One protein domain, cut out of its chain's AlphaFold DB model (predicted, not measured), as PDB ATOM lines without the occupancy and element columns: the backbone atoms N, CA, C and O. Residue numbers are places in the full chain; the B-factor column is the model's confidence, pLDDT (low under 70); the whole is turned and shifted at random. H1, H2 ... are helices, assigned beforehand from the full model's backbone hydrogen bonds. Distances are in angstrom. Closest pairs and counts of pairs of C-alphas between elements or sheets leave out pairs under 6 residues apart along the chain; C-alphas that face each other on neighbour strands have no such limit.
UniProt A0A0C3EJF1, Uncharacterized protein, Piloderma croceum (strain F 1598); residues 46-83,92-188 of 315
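AT A GLANCE: This is residues 46 to 83 and 92 to 188 of the 315 residues of an uncharacterized protein of Piloderma croceum (strain F 1598) (UniProt A0A0C3EJF1). The long helix H2 and the shorter H5 run side by side in opposite directions, touching through residues 96 to 111 of H2 and 176 to 187 of H5, while the short helical hairpin of H3 and H4 packs on the other end of H5, on residues 163 to 174. A second long helix, H1, crosses H2 at a slant, and its residues 46 to 51 stick out. The printed part has 135 residues with five named helices, H1 to H5 in order along the chain, and no named strand; its class is all helix. The whole is loose, with a radius of gyration of the C-alphas of 18.1 A and spans of 56 by 42 by 25 A.

HOW THE PARTS SIT: The longest helix, H2, residues 92 to 128, touches H5, residues 163 to 187, at a shallow tilt of 12 degrees, opposite ways; their closest C-alphas, those of Ile 100 and Pro 184, are 6.2 A apart. H1, residues 46 to 78, touches H2 with residues 52 to 63 alone, closest at the C-alphas of Cys 59 and Thr 117, 6.3 A apart. H1 and H2 run opposite ways at a tilt of 37 degrees, only just steep. H1 and H5 are near each other, with 9 pairs of C-alphas within 10 A. H5 is the hub, touching three helices. H3, residues 133 to 142, touches it at a shallow tilt of 11 degrees, the same way, with the C-alphas of Glu 139 and Thr 166 closest at 6.2 A. H4, residues 146 to 156, and H5 form a helical hairpin at a shallow tilt of 27 degrees; the C-alphas of Ala 149 and Thr 170 are closest, 5.6 A apart. H3 and H4 form another helical hairpin, at a tilt of 37 degrees, only just steep, with the C-alphas of Ala 142 and Ala 149 closest at 3.9 A. H2 and H3 are close but not clearly touching, with 2 pairs of C-alphas within 8 A. H2, H3, H4 and H5 make an up and down bundle, each running against the one before it in the chain. H1 is apart from H3 and H4, and H2 is apart from H4. In H2, H3 and H4 every O i to N i+4 pair is within hydrogen-bond range; in H1 28 of 29 are, and in H5 19 of 21.

IN THESE COORDINATES: H2 measures 53.5 A from C-alpha 92 at (207.750, 142.230, 159.668) to C-alpha 128. H1 begins at C-alpha 46, at (193.007, 177.415, 120.202), and measures 48.3 A. H3 has 10 residues and H4 has 11. H5 measures 36.6 A and ends at C-alpha 187, at (211.555, 146.698, 148.476).

THE WHOLE: The two C-alphas farthest apart, those of Ser 92 and Arg 130, are 57.2 A apart. Residues 84 to 91 are not printed, and C-alphas 83 and 92 stand 14.8 A apart across the cut. The links H2 to H3 and H3 to H4 are tight, and H4 to H5 is short. The mean pLDDT of the printed part is 86.5; residue 160 is under 70.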
ATOM      1  N   SER A  46     192.469 176.971 118.908       75.12
ATOM      2  CA  SER A  46     193.007 177.415 120.202       75.12
ATOM      3  C   SER A  46     192.869 176.327 121.278       75.12
ATOM      4  O   SER A  46     193.842 175.982 121.955       75.12
ATOM      5  N   PHE A  47     191.701 175.676 121.350       74.88
ATOM      6  CA  PHE A  47     191.462 174.576 122.288       74.88
ATOM      7  C   PHE A  47     192.328 173.334 122.005       74.88
ATOM      8  O   PHE A  47     192.762 172.654 122.934       74.88
ATOM      9  N   ARG A  48     192.644 173.012 120.739       75.06
ATOM     10  CA  ARG A  48     193.583 171.907 120.433       75.06
ATOM     11  C   ARG A  48     195.022 172.238 120.831       75.06
ATOM     12  O   ARG A  48     195.730 171.342 121.289       75.06
ATOM     13  N   GLY A  49     195.441 173.497 120.684       78.31
ATOM     14  CA  GLY A  49     196.789 173.943 121.043       78.31
ATOM     15  C   GLY A  49     197.079 173.842 122.543       78.31
ATOM     16  O   GLY A  49     198.121 173.312 122.934       78.31
ATOM     17  N   SER A  50     196.139 174.272 123.390       82.69
ATOM     18  CA  SER A  50     196.304 174.235 124.852       82.69
ATOM     19  C   SER A  50     196.421 172.808 125.395       82.69
ATOM     20  O   SER A  50     197.300 172.525 126.206       82.69
ATOM     21  N   ASN A  51     195.611 171.875 124.886       86.69
ATOM     22  CA  ASN A  51     195.656 170.467 125.290       86.69
ATOM     23  C   ASN A  51     196.998 169.788 124.956       86.69
ATOM     24  O   ASN A  51     197.481 168.967 125.738       86.69
ATOM     25  N   LEU A  52     197.624 170.141 123.827       85.75
ATOM     26  CA  LEU A  52     198.941 169.614 123.450       85.75
ATOM     27  C   LEU A  52     200.043 170.133 124.382       85.75
ATOM     28  O   LEU A  52     200.907 169.360 124.801       85.75
ATOM     29  N   LEU A  53     200.003 171.423 124.724       86.75
ATOM     30  CA  LEU A  53     200.958 172.027 125.652       86.75
ATOM     31  C   LEU A  53     200.823 171.405 127.046       86.75
ATOM     32  O   LEU A  53     201.825 170.988 127.621       86.75
ATOM     33  N   THR A  54     199.594 171.229 127.537       88.62
ATOM     34  CA  THR A  54     199.322 170.532 128.802       88.62
ATOM     35  C   THR A  54     199.854 169.099 128.785       88.62
ATOM     36  O   THR A  54     200.524 168.686 129.730       88.62
ATOM     37  N   LEU A  55     199.637 168.341 127.703       87.56
ATOM     38  CA  LEU A  55     200.150 166.971 127.577       87.56
ATOM     39  C   LEU A  55     201.686 166.927 127.586       87.56
ATOM     40  O   LEU A  55     202.268 166.069 128.250       87.56
ATOM     41  N   ARG A  56     202.349 167.861 126.888       88.00
ATOM     42  CA  ARG A  56     203.816 167.998 126.903       88.00
ATOM     43  C   ARG A  56     204.332 168.289 128.306       88.00
ATOM     44  O   ARG A  56     205.264 167.628 128.752       88.00
ATOM     45  N   VAL A  57     203.701 169.225 129.013       89.25
ATOM     46  CA  VAL A  57     204.068 169.582 130.390       89.25
ATOM     47  C   VAL A  57     203.898 168.384 131.327       89.25
ATOM     48  O   VAL A  57     204.826 168.073 132.068       89.25
ATOM     49  N   ILE A  58     202.776 167.658 131.252       87.56
ATOM     50  CA  ILE A  58     202.548 166.435 132.044       87.56
ATOM     51  C   ILE A  58     203.618 165.381 131.739       87.56
ATOM     52  O   ILE A  58     204.176 164.793 132.659       87.56
ATOM     53  N   CYS A  59     203.946 165.164 130.464       88.31
ATOM     54  CA  CYS A  59     204.976 164.208 130.056       88.31
ATOM     55  C   CYS A  59     206.362 164.583 130.609       88.31
ATOM     56  O   CYS A  59     207.072 163.718 131.124       88.31
ATOM     57  N   ILE A  60     206.733 165.868 130.561       87.62
ATOM     58  CA  ILE A  60     207.987 166.375 131.138       87.62
ATOM     59  C   ILE A  60     208.004 166.152 132.653       87.62
ATOM     60  O   ILE A  60     208.973 165.600 133.168       87.62
ATOM     61  N   TRP A  61     206.925 166.508 133.356       92.19
ATOM     62  CA  TRP A  61     206.802 166.287 134.799       92.19
ATOM     63  C   TRP A  61     206.905 164.811 135.179       92.19
ATOM     64  O   TRP A  61     207.635 164.475 136.109       92.19
ATOM     65  N   LEU A  62     206.238 163.924 134.436       87.19
ATOM     66  CA  LEU A  62     206.333 162.482 134.650       87.19
ATOM     67  C   LEU A  62     207.775 161.996 134.476       87.19
ATOM     68  O   LEU A  62     208.264 161.288 135.345       87.19
ATOM     69  N   HIS A  63     208.490 162.415 133.429       88.00
ATOM     70  CA  HIS A  63     209.892 162.022 133.232       88.00
ATOM     71  C   HIS A  63     210.833 162.586 134.300       88.00
ATOM     72  O   HIS A  63     211.738 161.882 134.737       88.00
ATOM     73  N   ILE A  64     210.630 163.829 134.746       87.38
ATOM     74  CA  ILE A  64     211.402 164.392 135.862       87.38
ATOM     75  C   ILE A  64     211.180 163.541 137.115       87.38
ATOM     76  O   ILE A  64     212.148 163.149 137.763       87.38
ATOM     77  N   LEU A  65     209.928 163.179 137.411       87.88
ATOM     78  CA  LEU A  65     209.602 162.288 138.523       87.88
ATOM     79  C   LEU A  65     210.272 160.915 138.363       87.88
ATOM     80  O   LEU A  65     210.797 160.391 139.341       87.88
ATOM     81  N   LEU A  66     210.334 160.366 137.142       86.12
ATOM     82  CA  LEU A  66     211.025 159.103 136.853       86.12
ATOM     83  C   LEU A  66     212.505 159.165 137.228       86.12
ATOM     84  O   LEU A  66     213.023 158.262 137.884       86.12
ATOM     85  N   VAL A  67     213.179 160.228 136.785       88.12
ATOM     86  CA  VAL A  67     214.610 160.445 137.021       88.12
ATOM     87  C   VAL A  67     214.871 160.646 138.510       88.12
ATOM     88  O   VAL A  67     215.805 160.053 139.046       88.12
ATOM     89  N   LEU A  68     214.023 161.416 139.197       88.31
ATOM     90  CA  LEU A  68     214.107 161.592 140.647       88.31
ATOM     91  C   LEU A  68     213.905 160.269 141.394       88.31
ATOM     92  O   LEU A  68     214.643 159.996 142.335       88.31
ATOM     93  N   LEU A  69     212.964 159.428 140.957       86.44
ATOM     94  CA  LEU A  69     212.740 158.105 141.540       86.44
ATOM     95  C   LEU A  69     213.958 157.191 141.337       86.44
ATOM     96  O   LEU A  69     214.373 156.530 142.282       86.44
ATOM     97  N   HIS A  70     214.584 157.202 140.156       85.06
ATOM     98  CA  HIS A  70     215.826 156.450 139.920       85.06
ATOM     99  C   HIS A  70     216.967 156.941 140.804       85.06
ATOM    100  O   HIS A  70     217.689 156.131 141.379       85.06
ATOM    101  N   LEU A  71     217.122 158.260 140.931       89.56
ATOM    102  CA  LEU A  71     218.147 158.843 141.784       89.56
ATOM    103  C   LEU A  71     217.908 158.480 143.253       89.56
ATOM    104  O   LEU A  71     218.849 158.102 143.939       89.56
ATOM    105  N   ALA A  72     216.658 158.522 143.720       88.44
ATOM    106  CA  ALA A  72     216.296 158.113 145.073       88.44
ATOM    107  C   ALA A  72     216.584 156.625 145.323       88.44
ATOM    108  O   ALA A  72     217.143 156.293 146.365       88.44
ATOM    109  N   LEU A  73     216.270 155.740 144.370       84.69
ATOM    110  CA  LEU A  73     216.604 154.313 144.466       84.69
ATOM    111  C   LEU A  73     218.121 154.079 144.465       84.69
ATOM    112  O   LEU A  73     218.610 153.271 145.249       84.69
ATOM    113  N   LEU A  74     218.877 154.806 143.638       86.62
ATOM    114  CA  LEU A  74     220.339 154.724 143.602       86.62
ATOM    115  C   LEU A  74     220.964 155.220 144.914       86.62
ATOM    116  O   LEU A  74     221.883 154.592 145.435       86.62
ATOM    117  N   ILE A  75     220.454 156.319 145.477       90.50
ATOM    118  CA  ILE A  75     220.862 156.823 146.796       90.50
ATOM    119  C   ILE A  75     220.524 155.790 147.873       90.50
ATOM    120  O   ILE A  75     221.370 155.487 148.708       90.50
ATOM    121  N   ALA A  76     219.321 155.213 147.834       86.06
ATOM    122  CA  ALA A  76     218.903 154.204 148.799       86.06
ATOM    123  C   ALA A  76     219.822 152.969 148.773       86.06
ATOM    124  O   ALA A  76     220.224 152.471 149.824       86.06
ATOM    125  N   TRP A  77     220.188 152.533 147.565       86.31
ATOM    126  CA  TRP A  77     221.105 151.422 147.326       86.31
ATOM    127  C   TRP A  77     222.536 151.737 147.784       86.31
ATOM    128  O   TRP A  77     223.119 150.974 148.543       86.31
ATOM    129  N   THR A  78     223.092 152.887 147.391       91.94
ATOM    130  CA  THR A  78     224.471 153.279 147.755       91.94
ATOM    131  C   THR A  78     224.667 153.509 149.252       91.94
ATOM    132  O   THR A  78     225.753 153.264 149.769       91.94
ATOM    133  N   HIS A  79     223.634 153.965 149.964       92.12
ATOM    134  CA  HIS A  79     223.698 154.175 151.411       92.12
ATOM    135  C   HIS A  79     223.444 152.914 152.242       92.12
ATOM    136  O   HIS A  79     223.524 152.999 153.467       92.12
ATOM    137  N   HIS A  80     223.136 151.770 151.617       86.81
ATOM    138  CA  HIS A  80     222.798 150.530 152.319       86.81
ATOM    139  C   HIS A  80     221.773 150.752 153.448       86.81
ATOM    140  O   HIS A  80     221.934 150.250 154.564       86.81
ATOM    141  N   PHE A  81     220.695 151.507 153.179       81.62
ATOM    142  CA  PHE A  81     219.629 151.729 154.174       81.62
ATOM    143  C   PHE A  81     219.019 150.415 154.690       81.62
ATOM    144  O   PHE A  81     218.451 150.386 155.781       81.62
ATOM    145  N   GLU A  82     219.199 149.327 153.939       73.56
ATOM    146  CA  GLU A  82     218.897 147.950 154.328       73.56
ATOM    147  C   GLU A  82     219.495 147.533 155.681       73.56
ATOM    148  O   GLU A  82     218.866 146.773 156.411       73.56
ATOM    149  N   HIS A  83     220.657 148.064 156.072       78.56
ATOM    150  CA  HIS A  83     221.303 147.700 157.338       78.56
ATOM    151  C   HIS A  83     220.833 148.527 158.541       78.56
ATOM    152  O   HIS A  83     221.127 148.171 159.681       78.56
ATOM    153  N   SER A  92     206.906 142.149 160.863       81.81
ATOM    154  CA  SER A  92     207.750 142.230 159.668       81.81
ATOM    155  C   SER A  92     207.020 141.763 158.403       81.81
ATOM    156  O   SER A  92     206.994 142.485 157.409       81.81
ATOM    157  N   THR A  93     206.330 140.621 158.463       83.88
ATOM    158  CA  THR A  93     205.619 140.038 157.316       83.88
ATOM    159  C   THR A  93     204.487 140.931 156.825       83.88
ATOM    160  O   THR A  93     204.356 141.157 155.621       83.88
ATOM    161  N   THR A  94     203.682 141.482 157.739       87.50
ATOM    162  CA  THR A  94     202.571 142.371 157.373       87.50
ATOM    163  C   THR A  94     203.095 143.668 156.772       87.50
ATOM    164  O   THR A  94     202.647 144.053 155.698       87.50
ATOM    165  N   ILE A  95     204.083 144.304 157.412       86.62
ATOM    166  CA  ILE A  95     204.663 145.566 156.934       86.62
ATOM    167  C   ILE A  95     205.339 145.368 155.572       86.62
ATOM    168  O   ILE A  95     205.067 146.137 154.654       86.62
ATOM    169  N   SER A  96     206.147 144.317 155.410       85.75
ATOM    170  CA  SER A  96     206.820 143.994 154.145       85.75
ATOM    171  C   SER A  96     205.808 143.770 153.021       85.75
ATOM    172  O   SER A  96     205.880 144.416 151.977       85.75
ATOM    173  N   THR A  97     204.772 142.960 153.267       89.69
ATOM    174  CA  THR A  97     203.715 142.711 152.275       89.69
ATOM    175  C   THR A  97     202.972 143.996 151.910       89.69
ATOM    176  O   THR A  97     202.729 144.252 150.732       89.69
ATOM    177  N   THR A  98     202.636 144.840 152.892       90.62
ATOM    178  CA  THR A  98     201.965 146.124 152.641       90.62
ATOM    179  C   THR A  98     202.837 147.067 151.813       90.62
ATOM    180  O   THR A  98     202.328 147.666 150.869       90.62
ATOM    181  N   ILE A  99     204.135 147.174 152.113       87.75
ATOM    182  CA  ILE A  99     205.080 148.000 151.344       87.75
ATOM    183  C   ILE A  99     205.188 147.483 149.907       87.75
ATOM    184  O   ILE A  99     205.079 148.268 148.965       87.75
ATOM    185  N   ILE A 100     205.328 146.168 149.720       88.75
ATOM    186  CA  ILE A 100     205.422 145.552 148.392       88.75
ATOM    187  C   ILE A 100     204.148 145.825 147.586       88.75
ATOM    188  O   ILE A 100     204.231 146.327 146.468       88.75
ATOM    189  N   VAL A 101     202.964 145.583 148.153       91.00
ATOM    190  CA  VAL A 101     201.686 145.809 147.455       91.00
ATOM    191  C   VAL A 101     201.471 147.291 147.133       91.00
ATOM    192  O   VAL A 101     201.089 147.625 146.011       91.00
ATOM    193  N   ALA A 102     201.746 148.190 148.084       90.06
ATOM    194  CA  ALA A 102     201.601 149.630 147.879       90.06
ATOM    195  C   ALA A 102     202.567 150.150 146.805       90.06
ATOM    196  O   ALA A 102     202.159 150.905 145.919       90.06
ATOM    197  N   SER A 103     203.828 149.705 146.843       87.44
ATOM    198  CA  SER A 103     204.835 150.061 145.840       87.44
ATOM    199  C   SER A 103     204.429 149.557 144.452       87.44
ATOM    200  O   SER A 103     204.376 150.352 143.514       87.44
ATOM    201  N   GLN A 104     204.016 148.291 144.329       90.44
ATOM    202  CA  GLN A 104     203.562 147.690 143.072       90.44
ATOM    203  C   GLN A 104     202.384 148.455 142.460       90.44
ATOM    204  O   GLN A 104     202.374 148.724 141.256       90.44
ATOM    205  N   PHE A 105     201.400 148.836 143.277       91.88
ATOM    206  CA  PHE A 105     200.251 149.616 142.822       91.88
ATOM    207  C   PHE A 105     200.664 150.997 142.299       91.88
ATOM    208  O   PHE A 105     200.215 151.417 141.226       91.88
ATOM    209  N   PHE A 106     201.540 151.689 143.030       88.56
ATOM    210  CA  PHE A 106     202.044 153.002 142.640       88.56
ATOM    211  C   PHE A 106     202.818 152.935 141.320       88.56
ATOM    212  O   PHE A 106     202.515 153.681 140.389       88.56
ATOM    213  N   ILE A 107     203.762 152.000 141.206       88.31
ATOM    214  CA  ILE A 107     204.618 151.832 140.023       88.31
ATOM    215  C   ILE A 107     203.797 151.425 138.806       88.31
ATOM    216  O   ILE A 107     204.012 151.968 137.723       88.31
ATOM    217  N   SER A 108     202.845 150.505 138.969       90.19
ATOM    218  CA  SER A 108     201.962 150.067 137.885       90.19
ATOM    219  C   SER A 108     201.119 151.229 137.360       90.19
ATOM    220  O   SER A 108     201.158 151.541 136.167       90.19
ATOM    221  N   THR A 109     200.443 151.953 138.257       89.25
ATOM    222  CA  THR A 109     199.622 153.120 137.895       89.25
ATOM    223  C   THR A 109     200.457 154.191 137.198       89.25
ATOM    224  O   THR A 109     200.081 154.705 136.143       89.25
ATOM    225  N   TYR A 110     201.623 154.501 137.760       89.06
ATOM    226  CA  TYR A 110     202.555 155.470 137.204       89.06
ATOM    227  C   TYR A 110     203.055 155.060 135.808       89.06
ATOM    228  O   TYR A 110     203.049 155.874 134.884       89.06
ATOM    229  N   THR A 111     203.415 153.788 135.628       88.75
ATOM    230  CA  THR A 111     203.873 153.235 134.346       88.75
ATOM    231  C   THR A 111     202.794 153.345 133.275       88.75
ATOM    232  O   THR A 111     203.071 153.795 132.163       88.75
ATOM    233  N   VAL A 112     201.546 153.006 133.609       91.56
ATOM    234  CA  VAL A 112     200.409 153.132 132.685       91.56
ATOM    235  C   VAL A 112     200.203 154.588 132.269       91.56
ATOM    236  O   VAL A 112     200.075 154.870 131.078       91.56
ATOM    237  N   LEU A 113     200.222 155.529 133.220       88.88
ATOM    238  CA  LEU A 113     200.082 156.959 132.921       88.88
ATOM    239  C   LEU A 113     201.199 157.464 132.001       88.88
ATOM    240  O   LEU A 113     200.935 158.191 131.041       88.88
ATOM    241  N   LEU A 114     202.436 157.055 132.263       88.12
ATOM    242  CA  LEU A 114     203.606 157.436 131.481       88.12
ATOM    243  C   LEU A 114     203.567 156.850 130.058       88.12
ATOM    244  O   LEU A 114     203.830 157.575 129.095       88.12
ATOM    245  N   VAL A 115     203.135 155.598 129.885       90.19
ATOM    246  CA  VAL A 115     202.966 154.983 128.556       90.19
ATOM    247  C   VAL A 115     201.829 155.649 127.784       90.19
ATOM    248  O   VAL A 115     202.033 156.060 126.644       90.19
ATOM    249  N   VAL A 116     200.653 155.839 128.392       90.50
ATOM    250  CA  VAL A 116     199.490 156.446 127.715       90.50
ATOM    251  C   VAL A 116     199.772 157.888 127.292       90.50
ATOM    252  O   VAL A 116     199.411 158.299 126.186       90.50
ATOM    253  N   THR A 117     200.421 158.680 128.148       86.56
ATOM    254  CA  THR A 117     200.770 160.072 127.817       86.56
ATOM    255  C   THR A 117     201.811 160.143 126.704       86.56
ATOM    256  O   THR A 117     201.644 160.937 125.774       86.56
ATOM    257  N   THR A 118     202.824 159.274 126.735       89.44
ATOM    258  CA  THR A 118     203.860 159.211 125.693       89.44
ATOM    259  C   THR A 118     203.302 158.709 124.363       89.44
ATOM    260  O   THR A 118     203.572 159.325 123.336       89.44
ATOM    261  N   GLN A 119     202.444 157.682 124.366       91.00
ATOM    262  CA  GLN A 119     201.729 157.202 123.175       91.00
ATOM    263  C   GLN A 119     200.902 158.312 122.526       91.00
ATOM    264  O   GLN A 119     200.981 158.531 121.318       91.00
ATOM    265  N   ARG A 120     200.119 159.048 123.326       90.06
ATOM    266  CA  ARG A 120     199.320 160.174 122.822       90.06
ATOM    267  C   ARG A 120     200.207 161.247 122.208       90.06
ATOM    268  O   ARG A 120     199.897 161.736 121.125       90.06
ATOM    269  N   LEU A 121     201.305 161.601 122.874       86.75
ATOM    270  CA  LEU A 121     202.234 162.609 122.373       86.75
ATOM    271  C   LEU A 121     202.919 162.157 121.074       86.75
ATOM    272  O   LEU A 121     203.014 162.953 120.141       86.75
ATOM    273  N   ALA A 122     203.318 160.886 120.987       87.25
ATOM    274  CA  ALA A 122     203.890 160.288 119.784       87.25
ATOM    275  C   ALA A 122     202.893 160.325 118.616       87.25
ATOM    276  O   ALA A 122     203.223 160.848 117.556       87.25
ATOM    277  N   LEU A 123     201.643 159.894 118.826       87.25
ATOM    278  CA  LEU A 123     200.589 159.960 117.805       87.25
ATOM    279  C   LEU A 123     200.341 161.390 117.316       87.25
ATOM    280  O   LEU A 123     200.196 161.611 116.115       87.25
ATOM    281  N   TYR A 124     200.331 162.377 118.215       87.31
ATOM    282  CA  TYR A 124     200.226 163.780 117.810       87.31
ATOM    283  C   TYR A 124     201.433 164.242 116.987       87.31
ATOM    284  O   TYR A 124     201.247 164.942 115.992       87.31
ATOM    285  N   GLY A 125     202.649 163.835 117.361       83.69
ATOM    286  CA  GLY A 125     203.866 164.128 116.600       83.69
ATOM    287  C   GLY A 125     203.830 163.535 115.191       83.69
ATOM    288  O   GLY A 125     204.123 164.231 114.220       83.69
ATOM    289  N   ILE A 126     203.385 162.284 115.073       84.56
ATOM    290  CA  ILE A 126     203.202 161.588 113.796       84.56
ATOM    291  C   ILE A 126     202.132 162.274 112.943       84.56
ATOM    292  O   ILE A 126     202.338 162.474 111.757       84.56
ATOM    293  N   LEU A 127     200.993 162.680 113.513       84.38
ATOM    294  CA  LEU A 127     199.939 163.359 112.744       84.38
ATOM    295  C   LEU A 127     200.382 164.726 112.205       84.38
ATOM    296  O   LEU A 127     199.893 165.168 111.165       84.38
ATOM    297  N   LEU A 128     201.292 165.403 112.907       83.81
ATOM    298  CA  LEU A 128     201.858 166.681 112.476       83.81
ATOM    299  C   LEU A 128     202.967 166.504 111.426       83.81
ATOM    300  O   LEU A 128     203.156 167.377 110.577       83.81
ATOM    301  N   ARG A 129     203.685 165.376 111.444       79.81
ATOM    302  CA  ARG A 129     204.761 165.058 110.500       79.81
ATOM    303  C   ARG A 129     204.190 164.229 109.350       79.81
ATOM    304  O   ARG A 129     203.751 163.114 109.560       79.81
ATOM    305  N   ARG A 130     204.204 164.727 108.110       82.12
ATOM    306  CA  ARG A 130     203.713 163.971 106.933       82.12
ATOM    307  C   ARG A 130     204.567 162.719 106.649       82.12
ATOM    308  O   ARG A 130     205.408 162.733 105.755       82.12
ATOM    309  N   GLN A 131     204.380 161.657 107.422       81.94
ATOM    310  CA  GLN A 131     205.041 160.363 107.269       81.94
ATOM    311  C   GLN A 131     204.213 159.422 106.389       81.94
ATOM    312  O   GLN A 131     203.016 159.620 106.175       81.94
ATOM    313  N   THR A 132     204.867 158.392 105.852       86.44
ATOM    314  CA  THR A 132     204.201 157.342 105.079       86.44
ATOM    315  C   THR A 132     203.283 156.522 105.987       86.44
ATOM    316  O   THR A 132     203.625 156.240 107.135       86.44
ATOM    317  N   LEU A 133     202.123 156.107 105.469       88.19
ATOM    318  CA  LEU A 133     201.129 155.319 106.214       88.19
ATOM    319  C   LEU A 133     201.728 154.034 106.823       88.19
ATOM    320  O   LEU A 133     201.331 153.604 107.899       88.19
ATOM    321  N   THR A 134     202.715 153.436 106.153       86.88
ATOM    322  CA  THR A 134     203.429 152.256 106.656       86.88
ATOM    323  C   THR A 134     204.245 152.569 107.911       86.88
ATOM    324  O   THR A 134     204.207 151.797 108.861       86.88
ATOM    325  N   ALA A 135     204.934 153.714 107.959       84.88
ATOM    326  CA  ALA A 135     205.720 154.095 109.132       84.88
ATOM    327  C   ALA A 135     204.822 154.347 110.353       84.88
ATOM    328  O   ALA A 135     205.152 153.922 111.456       84.88
ATOM    329  N   THR A 136     203.659 154.974 110.152       87.88
ATOM    330  CA  THR A 136     202.705 155.243 111.238       87.88
ATOM    331  C   THR A 136     202.031 153.964 111.743       87.88
ATOM    332  O   THR A 136     201.821 153.797 112.948       87.88
ATOM    333  N   HIS A 137     201.742 153.021 110.842       90.06
ATOM    334  CA  HIS A 137     201.255 151.688 111.190       90.06
ATOM    335  C   HIS A 137     202.282 150.896 112.017       90.06
ATOM    336  O   HIS A 137     201.938 150.339 113.060       90.06
ATOM    337  N   ASP A 138     203.548 150.877 111.601       88.88
ATOM    338  CA  ASP A 138     204.608 150.173 112.331       88.88
ATOM    339  C   ASP A 138     204.850 150.791 113.716       88.88
ATOM    340  O   ASP A 138     205.004 150.072 114.704       88.88
ATOM    341  N   GLU A 139     204.829 152.121 113.807       88.38
ATOM    342  CA  GLU A 139     205.042 152.844 115.061       88.38
ATOM    343  C   GLU A 139     203.885 152.637 116.049       88.38
ATOM    344  O   GLU A 139     204.110 152.331 117.220       88.38
ATOM    345  N   SER A 140     202.637 152.721 115.582       88.50
ATOM    346  CA  SER A 140     201.462 152.414 116.414       88.50
ATOM    347  C   SER A 140     201.429 150.950 116.865       88.50
ATOM    348  O   SER A 140     201.085 150.679 118.015       88.50
ATOM    349  N   THR A 141     201.866 150.015 116.013       90.62
ATOM    350  CA  THR A 141     201.991 148.592 116.368       90.62
ATOM    351  C   THR A 141     203.061 148.370 117.440       90.62
ATOM    352  O   THR A 141     202.849 147.585 118.367       90.62
ATOM    353  N   ALA A 142     204.189 149.085 117.368       90.81
ATOM    354  CA  ALA A 142     205.247 149.010 118.376       90.81
ATOM    355  C   ALA A 142     204.765 149.468 119.764       90.81
ATOM    356  O   ALA A 142     205.156 148.895 120.780       90.81
ATOM    357  N   TRP A 143     203.856 150.444 119.828       90.06
ATOM    358  CA  TRP A 143     203.296 150.937 121.089       90.06
ATOM    359  C   TRP A 143     202.358 149.957 121.809       90.06
ATOM    360  O   TRP A 143     202.124 150.144 123.003       90.06
ATOM    361  N   VAL A 144     201.845 148.917 121.138       90.44
ATOM    362  CA  VAL A 144     200.938 147.917 121.746       90.44
ATOM    363  C   VAL A 144     201.637 147.095 122.835       90.44
ATOM    364  O   VAL A 144     200.989 146.635 123.771       90.44
ATOM    365  N   GLY A 145     202.960 146.934 122.758       90.00
ATOM    366  CA  GLY A 145     203.730 146.280 123.811       90.00
ATOM    367  C   GLY A 145     205.163 145.948 123.411       90.00
ATOM    368  O   GLY A 145     205.527 145.998 122.238       90.00
ATOM    369  N   LEU A 146     205.970 145.548 124.401       87.50
ATOM    370  CA  LEU A 146     207.395 145.243 124.223       87.50
ATOM    371  C   LEU A 146     207.644 144.150 123.168       87.50
ATOM    372  O   LEU A 146     208.535 144.291 122.335       87.50
ATOM    373  N   GLY A 147     206.839 143.081 123.177       89.19
ATOM    374  CA  GLY A 147     206.949 142.000 122.193       89.19
ATOM    375  C   GLY A 147     206.690 142.480 120.764       89.19
ATOM    376  O   GLY A 147     207.462 142.169 119.858       89.19
ATOM    377  N   SER A 148     205.656 143.303 120.565       90.12
ATOM    378  CA  SER A 148     205.352 143.910 119.265       90.12
ATOM    379  C   SER A 148     206.457 144.864 118.814       90.12
ATOM    380  O   SER A 148     206.870 144.805 117.658       90.12
ATOM    381  N   ALA A 149     206.990 145.687 119.722       90.56
ATOM    382  CA  ALA A 149     208.100 146.596 119.437       90.56
ATOM    383  C   ALA A 149     209.360 145.845 118.977       90.56
ATOM    384  O   ALA A 149     209.931 146.188 117.943       90.56
ATOM    385  N   LEU A 150     209.750 144.777 119.683       89.69
ATOM    386  CA  LEU A 150     210.902 143.943 119.318       89.69
ATOM    387  C   LEU A 150     210.714 143.252 117.964       89.69
ATOM    388  O   LEU A 150     211.642 143.224 117.159       89.69
ATOM    389  N   LEU A 151     209.516 142.729 117.684       90.25
ATOM    390  CA  LEU A 151     209.211 142.107 116.394       90.25
ATOM    391  C   LEU A 151     209.242 143.117 115.240       90.25
ATOM    392  O   LEU A 151     209.734 142.790 114.159       90.25
ATOM    393  N   VAL A 152     208.742 144.339 115.450       90.19
ATOM    394  CA  VAL A 152     208.820 145.423 114.457       90.19
ATOM    395  C   VAL A 152     210.272 145.845 114.242       90.19
ATOM    396  O   VAL A 152     210.695 145.956 113.093       90.19
ATOM    397  N   LEU A 153     211.054 146.000 115.313       88.88
ATOM    398  CA  LEU A 153     212.475 146.336 115.233       88.88
ATOM    399  C   LEU A 153     213.255 145.265 114.459       88.88
ATOM    400  O   LEU A 153     214.000 145.596 113.543       88.88
ATOM    401  N   TRP A 154     213.014 143.986 114.756       90.00
ATOM    402  CA  TRP A 154     213.614 142.848 114.050       90.00
ATOM    403  C   TRP A 154     213.240 142.801 112.564       90.00
ATOM    404  O   TRP A 154     214.058 142.483 111.703       90.00
ATOM    405  N   LYS A 155     211.994 143.131 112.214       88.00
ATOM    406  CA  LYS A 155     211.593 143.226 110.803       88.00
ATOM    407  C   LYS A 155     212.239 144.431 110.114       88.00
ATOM    408  O   LYS A 155     212.673 144.324 108.969       88.00
ATOM    409  N   GLN A 156     212.356 145.559 110.810       85.69
ATOM    410  CA  GLN A 156     212.939 146.791 110.274       85.69
ATOM    411  C   GLN A 156     214.467 146.768 110.182       85.69
ATOM    412  O   GLN A 156     215.013 147.510 109.367       85.69
ATOM    413  N   THR A 157     215.173 145.883 110.899       84.69
ATOM    414  CA  THR A 157     216.608 145.651 110.640       84.69
ATOM    415  C   THR A 157     216.868 145.116 109.232       84.69
ATOM    416  O   THR A 157     217.971 145.270 108.721       84.69
ATOM    417  N   HIS A 158     215.856 144.531 108.578       84.81
ATOM    418  CA  HIS A 158     215.953 144.056 107.198       84.81
ATOM    419  C   HIS A 158     215.483 145.098 106.161       84.81
ATOM    420  O   HIS A 158     215.926 145.067 105.015       84.81
ATOM    421  N   ILE A 159     214.574 146.015 106.524       75.12
ATOM    422  CA  ILE A 159     214.009 147.030 105.615       75.12
ATOM    423  C   ILE A 159     213.931 148.375 106.349       75.12
ATOM    424  O   ILE A 159     213.044 148.607 107.175       75.12
ATOM    425  N   ALA A 160     214.866 149.275 106.043       67.94
ATOM    426  CA  ALA A 160     215.033 150.544 106.749       67.94
ATOM    427  C   ALA A 160     213.976 151.590 106.338       67.94
ATOM    428  O   ALA A 160     214.220 152.429 105.475       67.94
ATOM    429  N   ALA A 161     212.799 151.547 106.969       73.38
ATOM    430  CA  ALA A 161     211.750 152.560 106.796       73.38
ATOM    431  C   ALA A 161     211.659 153.553 107.977       73.38
ATOM    432  O   ALA A 161     211.448 154.743 107.753       73.38
ATOM    433  N   SER A 162     211.837 153.092 109.226       78.50
ATOM    434  CA  SER A 162     211.762 153.931 110.441       78.50
ATOM    435  C   SER A 162     212.528 153.329 111.637       78.50
ATOM    436  O   SER A 162     212.012 153.225 112.747       78.50
ATOM    437  N   VAL A 163     213.782 152.913 111.422       81.19
ATOM    438  CA  VAL A 163     214.588 152.203 112.443       81.19
ATOM    439  C   VAL A 163     214.807 153.053 113.704       81.19
ATOM    440  O   VAL A 163     214.782 152.548 114.823       81.19
ATOM    441  N   VAL A 164     214.990 154.368 113.544       82.12
ATOM    442  CA  VAL A 164     215.280 155.265 114.673       82.12
ATOM    443  C   VAL A 164     214.070 155.407 115.600       82.12
ATOM    444  O   VAL A 164     214.222 155.270 116.810       82.12
ATOM    445  N   GLY A 165     212.868 155.621 115.055       82.69
ATOM    446  CA  GLY A 165     211.660 155.797 115.867       82.69
ATOM    447  C   GLY A 165     211.316 154.541 116.666       82.69
ATOM    448  O   GLY A 165     211.129 154.598 117.880       82.69
ATOM    449  N   THR A 166     211.324 153.382 116.007       86.12
ATOM    450  CA  THR A 166     211.000 152.100 116.648       86.12
ATOM    451  C   THR A 166     212.078 151.642 117.626       86.12
ATOM    452  O   THR A 166     211.739 151.117 118.689       86.12
ATOM    453  N   SER A 167     213.362 151.895 117.346       84.94
ATOM    454  CA  SER A 167     214.446 151.614 118.302       84.94
ATOM    455  C   SER A 167     214.304 152.439 119.581       84.94
ATOM    456  O   SER A 167     214.448 151.894 120.674       84.94
ATOM    457  N   LEU A 168     213.929 153.717 119.469       85.56
ATOM    458  CA  LEU A 168     213.743 154.600 120.617       85.56
ATOM    459  C   LEU A 168     212.556 154.160 121.481       85.56
ATOM    460  O   LEU A 168     212.689 154.084 122.701       85.56
ATOM    461  N   ILE A 169     211.429 153.794 120.858       87.44
ATOM    462  CA  ILE A 169     210.264 153.220 121.557       87.44
ATOM    463  C   ILE A 169     210.650 151.908 122.251       87.44
ATOM    464  O   ILE A 169     210.284 151.685 123.402       87.44
ATOM    465  N   THR A 170     211.426 151.054 121.582       88.50
ATOM    466  CA  THR A 170     211.865 149.771 122.147       88.50
ATOM    467  C   THR A 170     212.752 149.981 123.373       88.50
ATOM    468  O   THR A 170     212.457 149.428 124.428       88.50
ATOM    469  N   ILE A 171     213.790 150.820 123.275       87.56
ATOM    470  CA  ILE A 171     214.682 151.151 124.402       87.56
ATOM    471  C   ILE A 171     213.875 151.722 125.573       87.56
ATOM    472  O   ILE A 171     214.106 151.359 126.726       87.56
ATOM    473  N   TYR A 172     212.891 152.570 125.277       87.75
ATOM    474  CA  TYR A 172     212.004 153.150 126.278       87.75
ATOM    475  C   TYR A 172     211.165 152.093 127.011       87.75
ATOM    476  O   TYR A 172     211.163 152.052 128.243       87.75
ATOM    477  N   LEU A 173     210.500 151.194 126.277       89.62
ATOM    478  CA  LEU A 173     209.695 150.114 126.859       89.62
ATOM    479  C   LEU A 173     210.548 149.107 127.642       89.62
ATOM    480  O   LEU A 173     210.108 148.620 128.685       89.62
ATOM    481  N   VAL A 174     211.768 148.818 127.180       90.62
ATOM    482  CA  VAL A 174     212.733 147.987 127.918       90.62
ATOM    483  C   VAL A 174     213.096 148.652 129.241       90.62
ATOM    484  O   VAL A 174     213.002 148.003 130.278       90.62
ATOM    485  N   GLY A 175     213.448 149.942 129.235       87.31
ATOM    486  CA  GLY A 175     213.804 150.674 130.454       87.31
ATOM    487  C   GLY A 175     212.679 150.678 131.490       87.31
ATOM    488  O   GLY A 175     212.906 150.375 132.659       87.31
ATOM    489  N   ILE A 176     211.444 150.924 131.046       88.12
ATOM    490  CA  ILE A 176     210.251 150.839 131.900       88.12
ATOM    491  C   ILE A 176     210.058 149.423 132.454       88.12
ATOM    492  O   ILE A 176     209.746 149.264 133.632       88.12
ATOM    493  N   SER A 177     210.255 148.393 131.629       89.94
ATOM    494  CA  SER A 177     210.101 146.995 132.051       89.94
ATOM    495  C   SER A 177     211.141 146.607 133.103       89.94
ATOM    496  O   SER A 177     210.792 145.992 134.108       89.94
ATOM    497  N   VAL A 178     212.402 147.009 132.904       88.31
ATOM    498  CA  VAL A 178     213.483 146.798 133.876       88.31
ATOM    499  C   VAL A 178     213.138 147.473 135.196       88.31
ATOM    500  O   VAL A 178     213.195 146.812 136.225       88.31
ATOM    501  N   LEU A 179     212.694 148.735 135.167       83.69
ATOM    502  CA  LEU A 179     212.271 149.453 136.370       83.69
ATOM    503  C   LEU A 179     211.117 148.745 137.086       83.69
ATOM    504  O   LEU A 179     211.137 148.577 138.306       83.69
ATOM    505  N   HIS A 180     210.102 148.322 136.334       87.31
ATOM    506  CA  HIS A 180     208.936 147.644 136.887       87.31
ATOM    507  C   HIS A 180     209.312 146.317 137.568       87.31
ATOM    508  O   HIS A 180     208.731 145.976 138.593       87.31
ATOM    509  N   ILE A 181     210.293 145.583 137.035       88.25
ATOM    510  CA  ILE A 181     210.774 144.317 137.611       88.25
ATOM    511  C   ILE A 181     211.740 144.554 138.780       88.25
ATOM    512  O   ILE A 181     211.687 143.832 139.774       88.25
ATOM    513  N   SER A 182     212.618 145.555 138.691       86.12
ATOM    514  CA  SER A 182     213.640 145.805 139.713       86.12
ATOM    515  C   SER A 182     213.056 146.398 140.988       86.12
ATOM    516  O   SER A 182     213.553 146.133 142.079       86.12
ATOM    517  N   THR A 183     211.998 147.202 140.878       84.38
ATOM    518  CA  THR A 183     211.493 147.954 142.028       84.38
ATOM    519  C   THR A 183     210.912 147.057 143.136       84.38
ATOM    520  O   THR A 183     211.280 147.263 144.293       84.38
ATOM    521  N   PRO A 184     210.107 146.012 142.854       83.81
ATOM    522  CA  PRO A 184     209.678 145.060 143.886       83.81
ATOM    523  C   PRO A 184     210.847 144.331 144.549       83.81
ATOM    524  O   PRO A 184     210.811 144.076 145.750       83.81
ATOM    525  N   SER A 185     211.907 144.037 143.787       83.81
ATOM    526  CA  SER A 185     213.113 143.402 144.322       83.81
ATOM    527  C   SER A 185     213.857 144.306 145.306       83.81
ATOM    528  O   SER A 185     214.404 143.795 146.275       83.81
ATOM    529  N   LEU A 186     213.861 145.628 145.091       82.38
ATOM    530  CA  LEU A 186     214.499 146.590 146.001       82.38
ATOM    531  C   LEU A 186     213.726 146.771 147.312       82.38
ATOM    532  O   LEU A 186     214.322 147.068 148.341       82.38
ATOM    533  N   PHE A 187     212.405 146.590 147.286       80.19
ATOM    534  CA  PHE A 187     211.555 146.698 148.476       80.19
ATOM    535  C   PHE A 187     211.266 145.357 149.151       80.19
ATOM    536  O   PHE A 187     210.589 145.321 150.181       80.19
ATOM    537  N   THR A 188     211.776 144.254 148.602       81.00
ATOM    538  CA  THR A 188     211.673 142.948 149.244       81.00
ATOM    539  C   THR A 188     212.650 142.913 150.411       81.00
ATOM    540  O   THR A 188     213.837 142.644 150.250       81.00
TER     541      THR A 188